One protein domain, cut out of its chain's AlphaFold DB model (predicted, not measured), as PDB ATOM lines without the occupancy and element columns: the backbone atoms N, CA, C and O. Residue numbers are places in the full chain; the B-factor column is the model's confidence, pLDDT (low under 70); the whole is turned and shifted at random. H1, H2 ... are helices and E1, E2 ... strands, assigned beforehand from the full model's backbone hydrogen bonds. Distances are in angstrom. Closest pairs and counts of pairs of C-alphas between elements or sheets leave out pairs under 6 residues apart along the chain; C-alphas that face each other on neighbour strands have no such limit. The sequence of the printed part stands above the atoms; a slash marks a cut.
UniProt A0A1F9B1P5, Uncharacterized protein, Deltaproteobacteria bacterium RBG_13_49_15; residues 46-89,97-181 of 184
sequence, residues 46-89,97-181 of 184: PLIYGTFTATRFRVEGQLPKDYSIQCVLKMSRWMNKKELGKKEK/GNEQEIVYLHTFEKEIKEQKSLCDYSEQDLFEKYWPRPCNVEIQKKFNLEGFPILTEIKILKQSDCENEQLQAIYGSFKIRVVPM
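Overview. This is residues 46 to 89 and 97 to 181 of the 184 residues of an uncharacterized protein of Deltaproteobacteria bacterium RBG_13_49_15 (UniProt A0A1F9B1P5). One long, twisted and curled antiparallel sheet of five strands makes the body, with two short helices, H2 and H3, packed on it mostly at its edge strand E4. A third short helix, H1, lies off the sheet past the end of E2, away from the rest. The 129 printed residues hold the named elements E1, E2, H1, E3, H2, H3, E4 and E5 in that order along the chain, and the class is mixed, helices and strands. The sheet's order is E3, E2, E1, E5, E4. The whole is loose, with a radius of gyration of the C-alphas of 17.7 A, and only just elongated, spanning 60 by 30 by 20 A.

Along the chain. Across the sheet, E3 is residues 100 to 114, 38.1 A long, and bends by 65 degrees at residue 103. E2 is residues 65 to 78, 41.9 A. E1 is residues 47 to 56, 29.9 A, with C-alpha 47 at (245.635, 251.880, 146.101). E5 is residues 169 to 180, 35.5 A, with C-alpha 180 at (255.938, 252.764, 151.970). E4 is residues 147 to 160, 36.1 A. H1 is residues 81 to 87, with C-alpha 81 at (245.329, 270.414, 137.360); H2 is residues 123 to 130 and H3 residues 137 to 142.

Arrangement. E3 and E4 are the edge strands. E1 and E2 form a hairpin, antiparallel at 161 degrees, with N 49 and O 74 2.9 A apart, within hydrogen-bond range. E3 and E2 are antiparallel at 166 degrees, with N 108 and O 71 at 3.0 A. E1 and E5 are antiparallel at 153 degrees, with N 50 and O 174 at 3.0 A. E4 and E5 form a hairpin at 165 degrees, with N 150 and O 177 at 2.8 A. H2 is on the sheet at a height of 8.8 A, over E4 and only just not over E5, where 2 of its 8 C-alphas fall. On the local plane it runs slantwise to the strands, at 47 degrees to E4. Its closest C-alphas to E4 are those of Glu 123 and Lys 155, 5.9 A apart. H3 is also on the sheet; its closest C-alphas to E4 are those of Gln 140 and Pro 149, 6.2 A apart. H2 and H3 are apart. H1 is not on the sheet. In H2 and H3 every O i to N i+4 pair is within hydrogen-bond range; in H1 1 of 3 is, beside 3 of 4 O i to N i+3 pairs.

Size, cuts and confidence. The C-alphas of Gly 61 and Lys 89 are the two farthest apart, at 60.9 A. Residues 90 to 96 are not printed, and C-alphas 89 and 97 are 16.7 A apart across the cut. Of the links that are printed whole, none is long. The mean pLDDT of the printed part is 78.4; residues 58 to 63, 76 to 89 and 97 to 104 are under 70.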
ATOM      1  N   PRO A  46     248.671 254.522 148.728       80.88
ATOM      2  CA  PRO A  46     248.323 254.276 147.331       80.88
ATOM      3  C   PRO A  46     247.565 252.963 147.152       80.88
ATOM      4  O   PRO A  46     247.849 251.976 147.833       80.88
ATOM      5  N   LEU A  47     246.600 252.962 146.239       83.44
ATOM      6  CA  LEU A  47     245.635 251.880 146.101       83.44
ATOM      7  C   LEU A  47     245.708 251.265 144.703       83.44
ATOM      8  O   LEU A  47     245.662 251.971 143.692       83.44
ATOM      9  N   ILE A  48     245.789 249.942 144.669       84.75
ATOM     10  CA  ILE A  48     245.648 249.119 143.473       84.75
ATOM     11  C   ILE A  48     244.315 248.395 143.609       84.75
ATOM     12  O   ILE A  48     244.050 247.717 144.604       84.75
ATOM     13  N   TYR A  49     243.466 248.568 142.609       87.19
ATOM     14  CA  TYR A  49     242.202 247.859 142.509       87.19
ATOM     15  C   TYR A  49     242.375 246.655 141.611       87.19
ATOM     16  O   TYR A  49     243.210 246.659 140.712       87.19
ATOM     17  N   GLY A  50     241.514 245.668 141.760       86.88
ATOM     18  CA  GLY A  50     241.293 244.769 140.651       86.88
ATOM     19  C   GLY A  50     240.116 243.851 140.842       86.88
ATOM     20  O   GLY A  50     239.377 243.935 141.824       86.88
ATOM     21  N   THR A  51     239.922 243.032 139.826       90.00
ATOM     22  CA  THR A  51     238.796 242.122 139.685       90.00
ATOM     23  C   THR A  51     239.313 240.737 139.377       90.00
ATOM     24  O   THR A  51     240.345 240.596 138.718       90.00
ATOM     25  N   PHE A  52     238.587 239.724 139.826       88.94
ATOM     26  CA  PHE A  52     238.862 238.347 139.456       88.94
ATOM     27  C   PHE A  52     237.594 237.658 138.977       88.94
ATOM     28  O   PHE A  52     236.492 237.946 139.451       88.94
ATOM     29  N   THR A  53     237.790 236.726 138.061       90.12
ATOM     30  CA  THR A  53     236.794 235.766 137.610       90.12
ATOM     31  C   THR A  53     237.422 234.394 137.749       90.12
ATOM     32  O   THR A  53     238.519 234.191 137.238       90.12
ATOM     33  N   ALA A  54     236.757 233.459 138.417       89.06
ATOM     34  CA  ALA A  54     237.177 232.065 138.416       89.06
ATOM     35  C   ALA A  54     236.070 231.188 137.839       89.06
ATOM     36  O   ALA A  54     234.905 231.335 138.212       89.06
ATOM     37  N   THR A  55     236.448 230.292 136.935       89.62
ATOM     38  CA  THR A  55     235.552 229.355 136.254       89.62
ATOM     39  C   THR A  55     236.186 227.974 136.196       89.62
ATOM     40  O   THR A  55     237.408 227.811 136.242       89.62
ATOM     41  N   ARG A  56     235.353 226.941 136.092       83.00
ATOM     42  CA  ARG A  56     235.823 225.584 135.799       83.00
ATOM     43  C   ARG A  56     236.139 225.453 134.311       83.00
ATOM     44  O   ARG A  56     235.385 225.953 133.484       83.00
ATOM     45  N   PHE A  57     237.227 224.760 133.966       81.00
ATOM     46  CA  PHE A  57     237.624 224.586 132.557       81.00
ATOM     47  C   PHE A  57     237.768 223.125 132.098       81.00
ATOM     48  O   PHE A  57     237.989 222.881 130.913       81.00
ATOM     49  N   ARG A  58     237.599 222.135 132.991       68.38
ATOM     50  CA  ARG A  58     237.565 220.697 132.648       68.38
ATOM     51  C   ARG A  58     236.469 219.931 133.405       68.38
ATOM     52  O   ARG A  58     236.264 220.147 134.603       68.38
ATOM     53  N   VAL A  59     235.790 219.008 132.712       64.44
ATOM     54  CA  VAL A  59     234.732 218.105 133.229       64.44
ATOM     55  C   VAL A  59     234.796 216.783 132.420       64.44
ATOM     56  O   VAL A  59     235.078 216.877 131.232       64.44
ATOM     57  N   GLU A  60     234.676 215.529 132.898       56.06
ATOM     58  CA  GLU A  60     233.923 214.824 133.965       56.06
ATOM     59  C   GLU A  60     234.767 213.803 134.765       56.06
ATOM     60  O   GLU A  60     235.785 213.304 134.294       56.06
ATOM     61  N   GLY A  61     234.322 213.471 135.989       62.31
ATOM     62  CA  GLY A  61     234.823 212.349 136.811       62.31
ATOM     63  C   GLY A  61     236.201 212.522 137.468       62.31
ATOM     64  O   GLY A  61     236.586 211.710 138.307       62.31
ATOM     65  N   GLN A  62     236.942 213.574 137.119       62.25
ATOM     66  CA  GLN A  62     238.287 213.814 137.635       62.25
ATOM     67  C   GLN A  62     238.282 214.616 138.944       62.25
ATOM     68  O   GLN A  62     237.749 215.723 139.020       62.25
ATOM     69  N   LEU A  63     238.923 214.043 139.963       65.94
ATOM     70  CA  LEU A  63     239.422 214.745 141.141       65.94
ATOM     71  C   LEU A  63     240.956 214.822 141.032       65.94
ATOM     72  O   LEU A  63     241.572 213.806 140.697       65.94
ATOM     73  N   PRO A  64     241.594 215.968 141.346       71.31
ATOM     74  CA  PRO A  64     241.001 217.252 141.758       71.31
ATOM     75  C   PRO A  64     240.322 218.015 140.599       71.31
ATOM     76  O   PRO A  64     240.607 217.758 139.434       71.31
ATOM     77  N   LYS A  65     239.412 218.944 140.929       77.56
ATOM     78  CA  LYS A  65     238.749 219.861 139.985       77.56
ATOM     79  C   LYS A  65     239.741 220.938 139.536       77.56
ATOM     80  O   LYS A  65     240.452 221.493 140.368       77.56
ATOM     81  N   ASP A  66     239.745 221.262 138.247       80.81
ATOM     82  CA  ASP A  66     240.616 222.291 137.675       80.81
ATOM     83  C   ASP A  66     239.828 223.600 137.440       80.81
ATOM     84  O   ASP A  66     238.806 223.604 136.736       80.81
ATOM     85  N   TYR A  67     240.308 224.717 138.002       81.00
ATOM     86  CA  TYR A  67     239.740 226.057 137.792       81.00
ATOM     87  C   TYR A  67     240.752 227.005 137.148       81.00
ATOM     88  O   TYR A  67     241.933 226.979 137.488       81.00
ATOM     89  N   SER A  68     240.273 227.855 136.239       84.06
ATOM     90  CA  SER A  68     241.028 228.966 135.661       84.06
ATOM     91  C   SER A  68     240.563 230.244 136.338       84.06
ATOM     92  O   SER A  68     239.362 230.510 136.443       84.06
ATOM     93  N   ILE A  69     241.518 231.015 136.846       81.81
ATOM     94  CA  ILE A  69     241.274 232.295 137.494       81.81
ATOM     95  C   ILE A  69     241.921 233.369 136.648       81.81
ATOM     96  O   ILE A  69     243.139 233.396 136.490       81.81
ATOM     97  N   GLN A  70     241.109 234.293 136.163       84.38
ATOM     98  CA  GLN A  70     241.563 235.478 135.462       84.38
ATOM     99  C   GLN A  70     241.478 236.673 136.402       84.38
ATOM    100  O   GLN A  70     240.404 237.013 136.902       84.38
ATOM    101  N   CYS A  71     242.611 237.327 136.619       83.00
ATOM    102  CA  CYS A  71     242.732 238.497 137.474       83.00
ATOM    103  C   CYS A  71     243.143 239.709 136.649       83.00
ATOM    104  O   CYS A  71     244.053 239.626 135.827       83.00
ATOM    105  N   VAL A  72     242.522 240.854 136.920       82.94
ATOM    106  CA  VAL A  72     242.851 242.142 136.303       82.94
ATOM    107  C   VAL A  72     243.165 243.146 137.402       82.94
ATOM    108  O   VAL A  72     242.297 243.499 138.196       82.94
ATOM    109  N   LEU A  73     244.408 243.618 137.440       81.69
ATOM    110  CA  LEU A  73     244.932 244.617 138.367       81.69
ATOM    111  C   LEU A  73     245.027 245.980 137.686       81.69
ATOM    112  O   LEU A  73     245.611 246.107 136.612       81.69
ATOM    113  N   LYS A  74     244.522 247.014 138.350       81.50
ATOM    114  CA  LYS A  74     244.499 248.400 137.898       81.50
ATOM    115  C   LYS A  74     245.094 249.315 138.965       81.50
ATOM    116  O   LYS A  74     244.554 249.447 140.064       81.50
ATOM    117  N   MET A  75     246.156 250.027 138.602       73.69
ATOM    118  CA  MET A  75     246.692 251.130 139.398       73.69
ATOM    119  C   MET A  75     246.309 252.462 138.756       73.69
ATOM    120  O   MET A  75     246.472 252.661 137.551       73.69
ATOM    121  N   SER A  76     245.812 253.386 139.570       69.75
ATOM    122  CA  SER A  76     245.395 254.709 139.116       69.75
ATOM    123  C   SER A  76     246.046 255.818 139.921       69.75
ATOM    124  O   SER A  76     246.158 255.698 141.142       69.75
ATOM    125  N   ARG A  77     246.399 256.920 139.261       63.97
ATOM    126  CA  ARG A  77     246.920 258.128 139.904       63.97
ATOM    127  C   ARG A  77     245.921 259.264 139.732       63.97
ATOM    128  O   ARG A  77     245.401 259.486 138.643       63.97
ATOM    129  N   TRP A  78     245.676 259.985 140.819       60.03
ATOM    130  CA  TRP A  78     244.963 261.255 140.771       60.03
ATOM    131  C   TRP A  78     245.925 262.326 140.269       60.03
ATOM    132  O   TRP A  78     246.942 262.586 140.912       60.03
ATOM    133  N   MET A  79     245.624 262.906 139.111       53.38
ATOM    134  CA  MET A  79     246.421 263.984 138.531       53.38
ATOM    135  C   MET A  79     245.892 265.331 139.027       53.38
ATOM    136  O   MET A  79     244.689 265.596 138.993       53.38
ATOM    137  N   ASN A  80     246.787 266.213 139.475       55.41
ATOM    138  CA  ASN A  80     246.409 267.589 139.802       55.41
ATOM    139  C   ASN A  80     246.324 268.440 138.522       55.41
ATOM    140  O   ASN A  80     247.063 268.215 137.566       55.41
ATOM    141  N   LYS A  81     245.500 269.503 138.520       54.06
ATOM    142  CA  LYS A  81     245.329 270.414 137.360       54.06
ATOM    143  C   LYS A  81     246.644 270.955 136.770       54.06
ATOM    144  O   LYS A  81     246.723 271.192 135.570       54.06
ATOM    145  N   LYS A  82     247.689 271.136 137.593       57.94
ATOM    146  CA  LYS A  82     249.027 271.567 137.135       57.94
ATOM    147  C   LYS A  82     249.741 270.527 136.263       57.94
ATOM    148  O   LYS A  82     250.547 270.911 135.421       57.94
ATOM    149  N   GLU A  83     249.476 269.241 136.471       51.88
ATOM    150  CA  GLU A  83     250.053 268.142 135.688       51.88
ATOM    151  C   GLU A  83     249.256 267.899 134.399       51.88
ATOM    152  O   GLU A  83     249.864 267.630 133.363       51.88
ATOM    153  N   LEU A  84     247.930 268.115 134.425       52.50
ATOM    154  CA  LEU A  84     247.090 268.116 133.219       52.50
ATOM    155  C   LEU A  84     247.591 269.132 132.182       52.50
ATOM    156  O   LEU A  84     247.812 268.766 131.033       52.50
ATOM    157  N   GLY A  85     247.878 270.372 132.598       51.84
ATOM    158  CA  GLY A  85     248.299 271.442 131.682       51.84
ATOM    159  C   GLY A  85     249.645 271.215 130.972       51.84
ATOM    160  O   GLY A  85     249.957 271.927 130.018       51.84
ATOM    161  N   LYS A  86     250.455 270.235 131.407       54.06
ATOM    162  CA  LYS A  86     251.671 269.818 130.686       54.06
ATOM    163  C   LYS A  86     251.391 268.745 129.627       54.06
ATOM    164  O   LYS A  86     252.023 268.800 128.578       54.06
ATOM    165  N   LYS A  87     250.453 267.819 129.870       49.75
ATOM    166  CA  LYS A  87     250.048 266.771 128.908       49.75
ATOM    167  C   LYS A  87     249.010 267.250 127.882       49.75
ATOM    168  O   LYS A  87     248.954 266.708 126.786       49.75
ATOM    169  N   GLU A  88     248.236 268.293 128.188       46.94
ATOM    170  CA  GLU A  88     247.232 268.879 127.275       46.94
ATOM    171  C   GLU A  88     247.846 269.442 125.977       46.94
ATOM    172  O   GLU A  88     247.158 269.586 124.973       46.94
ATOM    173  N   LYS A  89     249.159 269.723 125.961       50.34
ATOM    174  CA  LYS A  89     249.879 270.129 124.743       50.34
ATOM    175  C   LYS A  89     250.175 268.971 123.779       50.34
ATOM    176  O   LYS A  89     250.583 269.242 122.654       50.34
ATOM    177  N   GLY A  97     237.889 267.183 134.114       44.31
ATOM    178  CA  GLY A  97     237.569 266.776 135.485       44.31
ATOM    179  C   GLY A  97     238.838 266.486 136.289       44.31
ATOM    180  O   GLY A  97     239.931 266.491 135.731       44.31
ATOM    181  N   ASN A  98     238.725 266.247 137.601       44.81
ATOM    182  CA  ASN A  98     239.801 265.599 138.364       44.81
ATOM    183  C   ASN A  98     239.927 264.166 137.834       44.81
ATOM    184  O   ASN A  98     239.219 263.273 138.294       44.81
ATOM    185  N   GLU A  99     240.741 263.968 136.804       51.72
ATOM    186  CA  GLU A  99     240.777 262.699 136.094       51.72
ATOM    187  C   GLU A  99     241.728 261.705 136.752       51.72
ATOM    188  O   GLU A  99     242.887 261.988 137.069       51.72
ATOM    189  N   GLN A 100     241.183 260.515 136.982       56.09
ATOM    190  CA  GLN A 100     241.894 259.352 137.473       56.09
ATOM    191  C   GLN A 100     242.564 258.672 136.271       56.09
ATOM    192  O   GLN A 100     241.924 257.912 135.544       56.09
ATOM    193  N   GLU A 101     243.852 258.942 136.049       61.44
ATOM    194  CA  GLU A 101     244.612 258.297 134.976       61.44
ATOM    195  C   GLU A 101     244.907 256.844 135.373       61.44
ATOM    196  O   GLU A 101     245.376 256.566 136.484       61.44
ATOM    197  N   ILE A 102     244.615 255.901 134.471       61.53
ATOM    198  CA  ILE A 102     245.067 254.517 134.619       61.53
ATOM    199  C   ILE A 102     246.552 254.502 134.289       61.53
ATOM    200  O   ILE A 102     246.932 254.678 133.139       61.53
ATOM    201  N   VAL A 103     247.390 254.294 135.298       66.25
ATOM    202  CA  VAL A 103     248.846 254.317 135.116       66.25
ATOM    203  C   VAL A 103     249.376 252.921 134.797       66.25
ATOM    204  O   VAL A 103     250.431 252.790 134.187       66.25
ATOM    205  N   TYR A 104     248.647 251.869 135.187       65.31
ATOM    206  CA  TYR A 104     249.056 250.494 134.916       65.31
ATOM    207  C   TYR A 104     247.869 249.525 134.932       65.31
ATOM    208  O   TYR A 104     247.014 249.607 135.821       65.31
ATOM    209  N   LEU A 105     247.851 248.596 133.974       74.94
ATOM    210  CA  LEU A 105     246.903 247.486 133.884       74.94
ATOM    211  C   LEU A 105     247.694 246.182 133.732       74.94
ATOM    212  O   LEU A 105     248.543 246.081 132.849       74.94
ATOM    213  N   HIS A 106     247.417 245.190 134.575       77.06
ATOM    214  CA  HIS A 106     248.032 243.867 134.482       77.06
ATOM    215  C   HIS A 106     246.973 242.783 134.562       77.06
ATOM    216  O   HIS A 106     246.210 242.741 135.523       77.06
ATOM    217  N   THR A 107     246.969 241.893 133.577       79.44
ATOM    218  CA  THR A 107     246.128 240.700 133.584       79.44
ATOM    219  C   THR A 107     247.013 239.484 133.786       79.44
ATOM    220  O   THR A 107     248.045 239.363 133.123       79.44
ATOM    221  N   PHE A 108     246.611 238.591 134.681       80.38
ATOM    222  CA  PHE A 108     247.250 237.293 134.844       80.38
ATOM    223  C   PHE A 108     246.197 236.196 134.965       80.38
ATOM    224  O   PHE A 108     245.096 236.426 135.470       80.38
ATOM    225  N   GLU A 109     246.556 235.015 134.478       79.81
ATOM    226  CA  GLU A 109     245.751 233.807 134.572       79.81
ATOM    227  C   GLU A 109     246.470 232.800 135.465       79.81
ATOM    228  O   GLU A 109     247.693 232.655 135.391       79.81
ATOM    229  N   LYS A 110     245.713 232.133 136.330       78.38
ATOM    230  CA  LYS A 110     246.225 231.100 137.221       78.38
ATOM    231  C   LYS A 110     245.320 229.880 137.172       78.38
ATOM    232  O   LYS A 110     244.122 229.985 137.424       78.38
ATOM    233  N   GLU A 111     245.912 228.727 136.890       81.56
ATOM    234  CA  GLU A 111     245.244 227.436 137.025       81.56
ATOM    235  C   GLU A 111     245.400 226.926 138.460       81.56
ATOM    236  O   GLU A 111     246.499 226.949 139.019       81.56
ATOM    237  N   ILE A 112     244.310 226.456 139.060       78.62
ATOM    238  CA  ILE A 112     244.314 225.849 140.396       78.62
ATOM    239  C   ILE A 112     243.627 224.486 140.370       78.62
ATOM    240  O   ILE A 112     242.679 224.268 139.615       78.62
ATOM    241  N   LYS A 113     244.106 223.576 141.223       80.75
ATOM    242  CA  LYS A 113     243.585 222.214 141.360       80.75
ATOM    243  C   LYS A 113     243.021 222.007 142.751       80.75
ATOM    244  O   LYS A 113     243.764 222.041 143.724       80.75
ATOM    245  N   GLU A 114     241.721 221.767 142.854       78.12
ATOM    246  CA  GLU A 114     240.995 221.841 144.119       78.12
ATOM    247  C   GLU A 114     239.914 220.777 144.262       78.12
ATOM    248  O   GLU A 114     239.330 220.314 143.291       78.12
ATOM    249  N   GLN A 115     239.592 220.404 145.498       77.38
ATOM    250  CA  GLN A 115     238.454 219.514 145.768       77.38
ATOM    251  C   GLN A 115     237.161 220.294 146.057       77.38
ATOM    252  O   GLN A 115     236.067 219.815 145.763       77.38
ATOM    253  N   LYS A 116     237.291 221.514 146.593       83.19
ATOM    254  CA  LYS A 116     236.181 222.395 146.980       83.19
ATOM    255  C   LYS A 116     235.501 223.011 145.746       83.19
ATOM    256  O   LYS A 116     236.188 223.385 144.792       83.19
ATOM    257  N   SER A 117     234.166 223.106 145.741       85.81
ATOM    258  CA  SER A 117     233.412 223.814 144.689       85.81
ATOM    259  C   SER A 117     233.670 225.323 144.760       85.81
ATOM    260  O   SER A 117     233.878 225.862 145.845       85.81
ATOM    261  N   LEU A 118     233.639 226.017 143.615       86.50
ATOM    262  CA  LEU A 118     233.804 227.476 143.570       86.50
ATOM    263  C   LEU A 118     232.756 228.218 144.409       86.50
ATOM    264  O   LEU A 118     233.093 229.209 145.053       86.50
ATOM    265  N   CYS A 119     231.511 227.739 144.442       89.12
ATOM    266  CA  CYS A 119     230.449 228.399 145.205       89.12
ATOM    267  C   CYS A 119     230.574 228.212 146.724       89.12
ATOM    268  O   CYS A 119     230.004 229.000 147.474       89.12
ATOM    269  N   ASP A 120     231.371 227.242 147.181       90.56
ATOM    270  CA  ASP A 120     231.605 227.012 148.610       90.56
ATOM    271  C   ASP A 120     232.680 227.947 149.192       90.56
ATOM    272  O   ASP A 120     232.918 227.946 150.403       90.56
ATOM    273  N   TYR A 121     233.409 228.689 148.352       88.19
ATOM    274  CA  TYR A 121     234.446 229.612 148.812       88.19
ATOM    275  C   TYR A 121     233.830 230.857 149.453       88.19
ATOM    276  O   TYR A 121     233.045 231.572 148.832       88.19
ATOM    277  N   SER A 122     234.255 231.145 150.681       89.94
ATOM    278  CA  SER A 122     234.026 232.421 151.356       89.94
ATOM    279  C   SER A 122     235.125 233.437 151.022       89.94
ATOM    280  O   SER A 122     236.204 233.083 150.549       89.94
ATOM    281  N   GLU A 123     234.884 234.717 151.310       89.62
ATOM    282  CA  GLU A 123     235.900 235.770 151.154       89.62
ATOM    283  C   GLU A 123     237.159 235.489 151.984       89.62
ATOM    284  O   GLU A 123     238.269 235.711 151.504       89.62
ATOM    285  N   GLN A 124     236.996 234.944 153.194       87.12
ATOM    286  CA  GLN A 124     238.115 234.560 154.050       87.12
ATOM    287  C   GLN A 124     238.929 233.413 153.438       87.12
ATOM    288  O   GLN A 124     240.154 233.511 153.390       87.12
ATOM    289  N   ASP A 125     238.268 232.383 152.895       86.25
ATOM    290  CA  ASP A 125     238.958 231.284 152.206       86.25
ATOM    291  C   ASP A 125     239.810 231.812 151.043       86.25
ATOM    292  O   ASP A 125     240.950 231.390 150.843       86.25
ATOM    293  N   LEU A 126     239.260 232.748 150.260       83.31
ATOM    294  CA  LEU A 126     239.978 233.360 149.145       83.31
ATOM    295  C   LEU A 126     241.134 234.240 149.642       83.31
ATOM    296  O   LEU A 126     242.206 234.233 149.034       83.31
ATOM    297  N   PHE A 127     240.948 234.974 150.742       83.00
ATOM    298  CA  PHE A 127     241.997 235.796 151.344       83.00
ATOM    299  C   PHE A 127     243.193 234.940 151.772       83.00
ATOM    300  O   PHE A 127     244.317 235.202 151.353       83.00
ATOM    301  N   GLU A 128     242.949 233.889 152.553       80.44
ATOM    302  CA  GLU A 128     243.997 233.000 153.063       80.44
ATOM    303  C   GLU A 128     244.718 232.263 151.927       80.44
ATOM    304  O   GLU A 128     245.933 232.069 151.975       80.44
ATOM    305  N   LYS A 129     243.985 231.903 150.869       78.50
ATOM    306  CA  LYS A 129     244.528 231.148 149.739       78.50
ATOM    307  C   LYS A 129     245.356 231.992 148.775       78.50
ATOM    308  O   LYS A 129     246.450 231.582 148.393       78.50
ATOM    309  N   TYR A 130     244.842 233.145 148.348       72.06
ATOM    310  CA  TYR A 130     245.527 233.996 147.364       72.06
ATOM    311  C   TYR A 130     246.473 235.006 148.002       72.06
ATOM    312  O   TYR A 130     247.316 235.579 147.309       72.06
ATOM    313  N   TRP A 131     246.351 235.222 149.311       79.12
ATOM    314  CA  TRP A 131     247.173 236.164 150.053       79.12
ATOM    315  C   TRP A 131     247.690 235.583 151.378       79.12
ATOM    316  O   TRP A 131     247.512 236.180 152.439       79.12
ATOM    317  N   PRO A 132     248.405 234.438 151.336       74.19
ATOM    318  CA  PRO A 132     248.872 233.746 152.541       74.19
ATOM    319  C   PRO A 132     249.944 234.526 153.316       74.19
ATOM    320  O   PRO A 132     250.309 234.154 154.429       74.19
ATOM    321  N   ARG A 133     250.502 235.586 152.718       79.94
ATOM    322  CA  ARG A 133     251.534 236.432 153.321       79.94
ATOM    323  C   ARG A 133     251.015 237.856 153.507       79.94
ATOM    324  O   ARG A 133     250.239 238.319 152.674       79.94
ATOM    325  N   PRO A 134     251.505 238.601 154.513       82.25
ATOM    326  CA  PRO A 134     251.078 239.982 154.745       82.25
ATOM    327  C   PRO A 134     251.312 240.916 153.549       82.25
ATOM    328  O   PRO A 134     250.570 241.878 153.367       82.25
ATOM    329  N   CYS A 135     252.313 240.638 152.706       83.88
ATOM    330  CA  CYS A 135     252.565 241.397 151.484       83.88
ATOM    331  C   CYS A 135     252.866 240.494 150.270       83.88
ATOM    332  O   CYS A 135     253.316 239.356 150.422       83.88
ATOM    333  N   ASN A 136     252.628 241.003 149.053       82.56
ATOM    334  CA  ASN A 136     252.826 240.261 147.799       82.56
ATOM    335  C   ASN A 136     254.018 240.796 146.977       82.56
ATOM    336  O   ASN A 136     253.919 241.787 146.251       82.56
ATOM    337  N   VAL A 137     255.160 240.109 147.068       78.50
ATOM    338  CA  VAL A 137     256.416 240.505 146.397       78.50
ATOM    339  C   VAL A 137     256.310 240.449 144.867       78.50
ATOM    340  O   VAL A 137     256.941 241.251 144.176       78.50
ATOM    341  N   GLU A 138     255.491 239.553 144.315       79.25
ATOM    342  CA  GLU A 138     255.304 239.455 142.865       79.25
ATOM    343  C   GLU A 138     254.632 240.716 142.316       79.25
ATOM    344  O   GLU A 138     255.130 241.329 141.371       79.25
ATOM    345  N   ILE A 139     253.560 241.173 142.968       79.75
ATOM    346  CA  ILE A 139     252.885 242.427 142.616       79.75
ATOM    347  C   ILE A 139     253.828 243.612 142.809       79.75
ATOM    348  O   ILE A 139     253.866 244.500 141.960       79.75
ATOM    349  N   GLN A 140     254.639 243.607 143.869       79.31
ATOM    350  CA  GLN A 140     255.643 244.644 144.082       79.31
ATOM    351  C   GLN A 140     256.591 244.770 142.884       79.31
ATOM    352  O   GLN A 140     256.804 245.873 142.379       79.31
ATOM    353  N   LYS A 141     257.124 243.643 142.402       80.62
ATOM    354  CA  LYS A 141     258.035 243.597 141.255       80.62
ATOM    355  C   LYS A 141     257.337 243.962 139.951       80.62
ATOM    356  O   LYS A 141     257.856 244.782 139.199       80.62
ATOM    357  N   LYS A 142     256.152 243.400 139.691       78.62
ATOM    358  CA  LYS A 142     255.386 243.652 138.459       78.62
ATOM    359  C   LYS A 142     255.012 245.121 138.292       78.62
ATOM    360  O   LYS A 142     255.096 245.642 137.188       78.62
ATOM    361  N   PHE A 143     254.648 245.787 139.384       75.31
ATOM    362  CA  PHE A 143     254.245 247.193 139.378       75.31
ATOM    363  C   PHE A 143     255.399 248.159 139.687       75.31
ATOM    364  O   PHE A 143     255.164 249.363 139.772       75.31
ATOM    365  N   ASN A 144     256.628 247.649 139.854       78.56
ATOM    366  CA  ASN A 144     257.812 248.415 140.250       78.56
ATOM    367  C   ASN A 144     257.541 249.340 141.458       78.56
ATOM    368  O   ASN A 144     257.785 250.547 141.417       78.56
ATOM    369  N   LEU A 145     256.948 248.778 142.516       81.06
ATOM    370  CA  LEU A 145     256.496 249.531 143.685       81.06
ATOM    371  C   LEU A 145     257.632 249.736 144.694       81.06
ATOM    372  O   LEU A 145     258.268 248.784 145.147       81.06
ATOM    373  N   GLU A 146     257.790 250.974 145.159       80.69
ATOM    374  CA  GLU A 146     258.713 251.340 146.249       80.69
ATOM    375  C   GLU A 146     258.195 250.954 147.656       80.69
ATOM    376  O   GLU A 146     258.763 251.348 148.677       80.69
ATOM    377  N   GLY A 147     257.096 250.200 147.738       84.19
ATOM    378  CA  GLY A 147     256.424 249.838 148.984       84.19
ATOM    379  C   GLY A 147     255.888 248.410 148.986       84.19
ATOM    380  O   GLY A 147     255.953 247.704 147.982       84.19
ATOM    381  N   PHE A 148     255.337 247.994 150.122       86.19
ATOM    382  CA  PHE A 148     254.750 246.678 150.338       86.19
ATOM    383  C   PHE A 148     253.278 246.673 149.910       86.19
ATOM    384  O   PHE A 148     252.471 247.369 150.531       86.19
ATOM    385  N   PRO A 149     252.894 245.916 148.870       87.38
ATOM    386  CA  PRO A 149     251.495 245.735 148.508       87.38
ATOM    387  C   PRO A 149     250.827 244.755 149.481       87.38
ATOM    388  O   PRO A 149     251.202 243.586 149.560       87.38
ATOM    389  N   ILE A 150     249.823 245.238 150.205       88.75
ATOM    390  CA  ILE A 150     249.054 244.499 151.210       88.75
ATOM    391  C   ILE A 150     247.613 244.377 150.720       88.75
ATOM    392  O   ILE A 150     246.981 245.394 150.429       88.75
ATOM    393  N   LEU A 151     247.073 243.161 150.643       89.69
ATOM    394  CA  LEU A 151     245.649 242.960 150.389       89.69
ATOM    395  C   LEU A 151     244.856 243.405 151.613       89.69
ATOM    396  O   LEU A 151     245.086 242.951 152.728       89.69
ATOM    397  N   THR A 152     243.925 244.319 151.388       90.12
ATOM    398  CA  THR A 152     243.097 244.918 152.445       90.12
ATOM    399  C   THR A 152     241.628 244.560 152.324       90.12
ATOM    400  O   THR A 152     240.885 244.695 153.287       90.12
ATOM    401  N   GLU A 153     241.201 244.116 151.146       91.44
ATOM    402  CA  GLU A 153     239.826 243.716 150.889       91.44
ATOM    403  C   GLU A 153     239.827 242.701 149.753       91.44
ATOM    404  O   GLU A 153     240.471 242.932 148.729       91.44
ATOM    405  N   ILE A 154     239.076 241.618 149.922       91.19
ATOM    406  CA  ILE A 154     238.638 240.732 148.850       91.19
ATOM    407  C   ILE A 154     237.129 240.584 148.991       91.19
ATOM    408  O   ILE A 154     236.632 240.456 150.105       91.19
ATOM    409  N   LYS A 155     236.404 240.669 147.878       94.50
ATOM    410  CA  LYS A 155     234.947 240.572 147.869       94.50
ATOM    411  C   LYS A 155     234.446 239.679 146.767       94.50
ATOM    412  O   LYS A 155     234.849 239.856 145.614       94.50
ATOM    413  N   ILE A 156     233.514 238.800 147.108       93.44
ATOM    414  CA  ILE A 156     232.739 238.042 146.129       93.44
ATOM    415  C   ILE A 156     231.534 238.904 145.757       93.44
ATOM    416  O   ILE A 156     230.688 239.216 146.586       93.44
ATOM    417  N   LEU A 157     231.481 239.334 144.500       94.50
ATOM    418  CA  LEU A 157     230.417 240.203 143.997       94.50
ATOM    419  C   LEU A 157     229.252 239.392 143.434       94.50
ATOM    420  O   LEU A 157     228.099 239.802 143.544       94.50
ATOM    421  N   LYS A 158     229.559 238.259 142.798       94.31
ATOM    422  CA  LYS A 158     228.565 237.374 142.200       94.31
ATOM    423  C   LYS A 158     229.084 235.944 142.173       94.31
ATOM    424  O   LYS A 158     230.231 235.707 141.805       94.31
ATOM    425  N   GLN A 159     228.205 235.007 142.490       93.12
ATOM    426  CA  GLN A 159     228.383 233.588 142.207       93.12
ATOM    427  C   GLN A 159     227.297 233.193 141.201       93.12
ATOM    428  O   GLN A 159     226.169 233.688 141.291       93.12
ATOM    429  N   SER A 160     227.631 232.379 140.206       92.75
ATOM    430  CA  SER A 160     226.667 231.905 139.212       92.75
ATOM    431  C   SER A 160     226.704 230.393 139.076       92.75
ATOM    432  O   SER A 160     227.731 229.759 139.321       92.75
ATOM    433  N   ASP A 161     225.547 229.844 138.700       90.06
ATOM    434  CA  ASP A 161     225.377 228.445 138.308       90.06
ATOM    435  C   ASP A 161     225.843 227.442 139.380       90.06
ATOM    436  O   ASP A 161     226.375 226.380 139.075       90.06
ATOM    437  N   CYS A 162     225.618 227.766 140.660       88.69
ATOM    438  CA  CYS A 162     226.094 226.971 141.797       88.69
ATOM    439  C   CYS A 162     225.532 225.548 141.863       88.69
ATOM    440  O   CYS A 162     226.194 224.666 142.403       88.69
ATOM    441  N   GLU A 163     224.368 225.299 141.269       87.31
ATOM    442  CA  GLU A 163     223.779 223.960 141.171       87.31
ATOM    443  C   GLU A 163     224.441 223.102 140.080       87.31
ATOM    444  O   GLU A 163     224.391 221.875 140.141       87.31
ATOM    445  N   ASN A 164     225.091 223.730 139.092       86.25
ATOM    446  CA  ASN A 164     225.757 223.045 137.991       86.25
ATOM    447  C   ASN A 164     227.271 223.220 138.093       86.25
ATOM    448  O   ASN A 164     227.837 224.195 137.598       86.25
ATOM    449  N   GLU A 165     227.949 222.217 138.654       79.44
ATOM    450  CA  GLU A 165     229.398 222.267 138.848       79.44
ATOM    451  C   GLU A 165     230.224 222.532 137.578       79.44
ATOM    452  O   GLU A 165     231.405 222.858 137.694       79.44
ATOM    453  N   GLN A 166     229.667 222.332 136.381       81.69
ATOM    454  CA  GLN A 166     230.353 222.575 135.110       81.69
ATOM    455  C   GLN A 166     230.353 224.052 134.715       81.69
ATOM    456  O   GLN A 166     231.278 224.506 134.048       81.69
ATOM    457  N   LEU A 167     229.315 224.784 135.116       85.31
ATOM    458  CA  LEU A 167     229.081 226.177 134.732       85.31
ATOM    459  C   LEU A 167     229.367 227.156 135.872       85.31
ATOM    460  O   LEU A 167     229.283 228.365 135.674       85.31
ATOM    461  N   GLN A 168     229.731 226.638 137.047       89.56
ATOM    462  CA  GLN A 168     230.070 227.437 138.214       89.56
ATOM    463  C   GLN A 168     231.100 228.518 137.894       89.56
ATOM    464  O   GLN A 168     232.191 228.243 137.378       89.56
ATOM    465  N   ALA A 169     230.768 229.739 138.300       89.62
ATOM    466  CA  ALA A 169     231.676 230.865 138.240       89.62
ATOM    467  C   ALA A 169     231.565 231.731 139.493       89.62
ATOM    468  O   ALA A 169     230.488 231.902 140.072       89.62
ATOM    469  N   ILE A 170     232.689 232.327 139.880       92.62
ATOM    470  CA  ILE A 170     232.728 233.396 140.876       92.62
ATOM    471  C   ILE A 170     233.357 234.637 140.262       92.62
ATOM    472  O   ILE A 170     234.362 234.565 139.556       92.62
ATOM    473  N   TYR A 171     232.760 235.779 140.560       92.94
ATOM    474  CA  TYR A 171     233.234 237.092 140.165       92.94
ATOM    475  C   TYR A 171     233.440 237.917 141.418       92.94
ATOM    476  O   TYR A 171     232.570 237.972 142.294       92.94
ATOM    477  N   GLY A 172     234.572 238.597 141.494       93.56
ATOM    478  CA  GLY A 172     234.907 239.375 142.666       93.56
ATOM    479  C   GLY A 172     235.865 240.516 142.400       93.56
ATOM    480  O   GLY A 172     236.257 240.806 141.268       93.56
ATOM    481  N   SER A 173     236.221 241.190 143.484       92.81
ATOM    482  CA  SER A 173     237.154 242.309 143.484       92.81
ATOM    483  C   SER A 173     238.133 242.206 144.637       92.81
ATOM    484  O   SER A 173     237.865 241.540 145.635       92.81
ATOM    485  N   PHE A 174     239.264 242.886 144.510       90.31
ATOM    486  CA  PHE A 174     240.217 243.054 145.594       90.31
ATOM    487  C   PHE A 174     240.762 244.484 145.634       90.31
ATOM    488  O   PHE A 174     240.791 245.207 144.628       90.31
ATOM    489  N   LYS A 175     241.209 244.894 146.822       90.62
ATOM    490  CA  LYS A 175     241.885 246.171 147.069       90.62
ATOM    491  C   LYS A 175     243.212 245.935 147.760       90.62
ATOM    492  O   LYS A 175     243.264 245.378 148.859       90.62
ATOM    493  N   ILE A 176     244.271 246.434 147.145       88.81
ATOM    494  CA  ILE A 176     245.638 246.299 147.629       88.81
ATOM    495  C   ILE A 176     246.165 247.690 147.965       88.81
ATOM    496  O   ILE A 176     246.184 248.575 147.108       88.81
ATOM    497  N   ARG A 177     246.603 247.893 149.206       88.31
ATOM    498  CA  ARG A 177     247.246 249.133 149.648       88.31
ATOM    499  C   ARG A 177     248.755 248.977 149.615       88.31
ATOM    500  O   ARG A 177     249.288 248.001 150.129       88.31
ATOM    501  N   VAL A 178     249.440 249.954 149.035       85.88
ATOM    502  CA  VAL A 178     250.901 249.988 148.975       85.88
ATOM    503  C   VAL A 178     251.415 250.803 150.154       85.88
ATOM    504  O   VAL A 178     251.193 252.010 150.237       85.88
ATOM    505  N   VAL A 179     252.084 250.144 151.091       85.44
ATOM    506  CA  VAL A 179     252.650 250.785 152.280       85.44
ATOM    507  C   VAL A 179     254.113 251.136 152.015       85.44
ATOM    508  O   VAL A 179     254.858 250.267 151.569       85.44
ATOM    509  N   PRO A 180     254.560 252.379 152.256       80.56
ATOM    510  CA  PRO A 180     255.938 252.764 151.970       80.56
ATOM    511  C   PRO A 180     256.936 251.931 152.782       80.56
ATOM    512  O   PRO A 180     256.704 251.621 153.954       80.56
ATOM    513  N   MET A 181     258.081 251.612 152.175       73.50
ATOM    514  CA  MET A 181     259.227 251.118 152.932       73.50
ATOM    515  C   MET A 181     259.727 252.239 153.843       73.50
ATOM    516  O   MET A 181     260.136 253.296 153.361       73.50
TER     517      MET A 181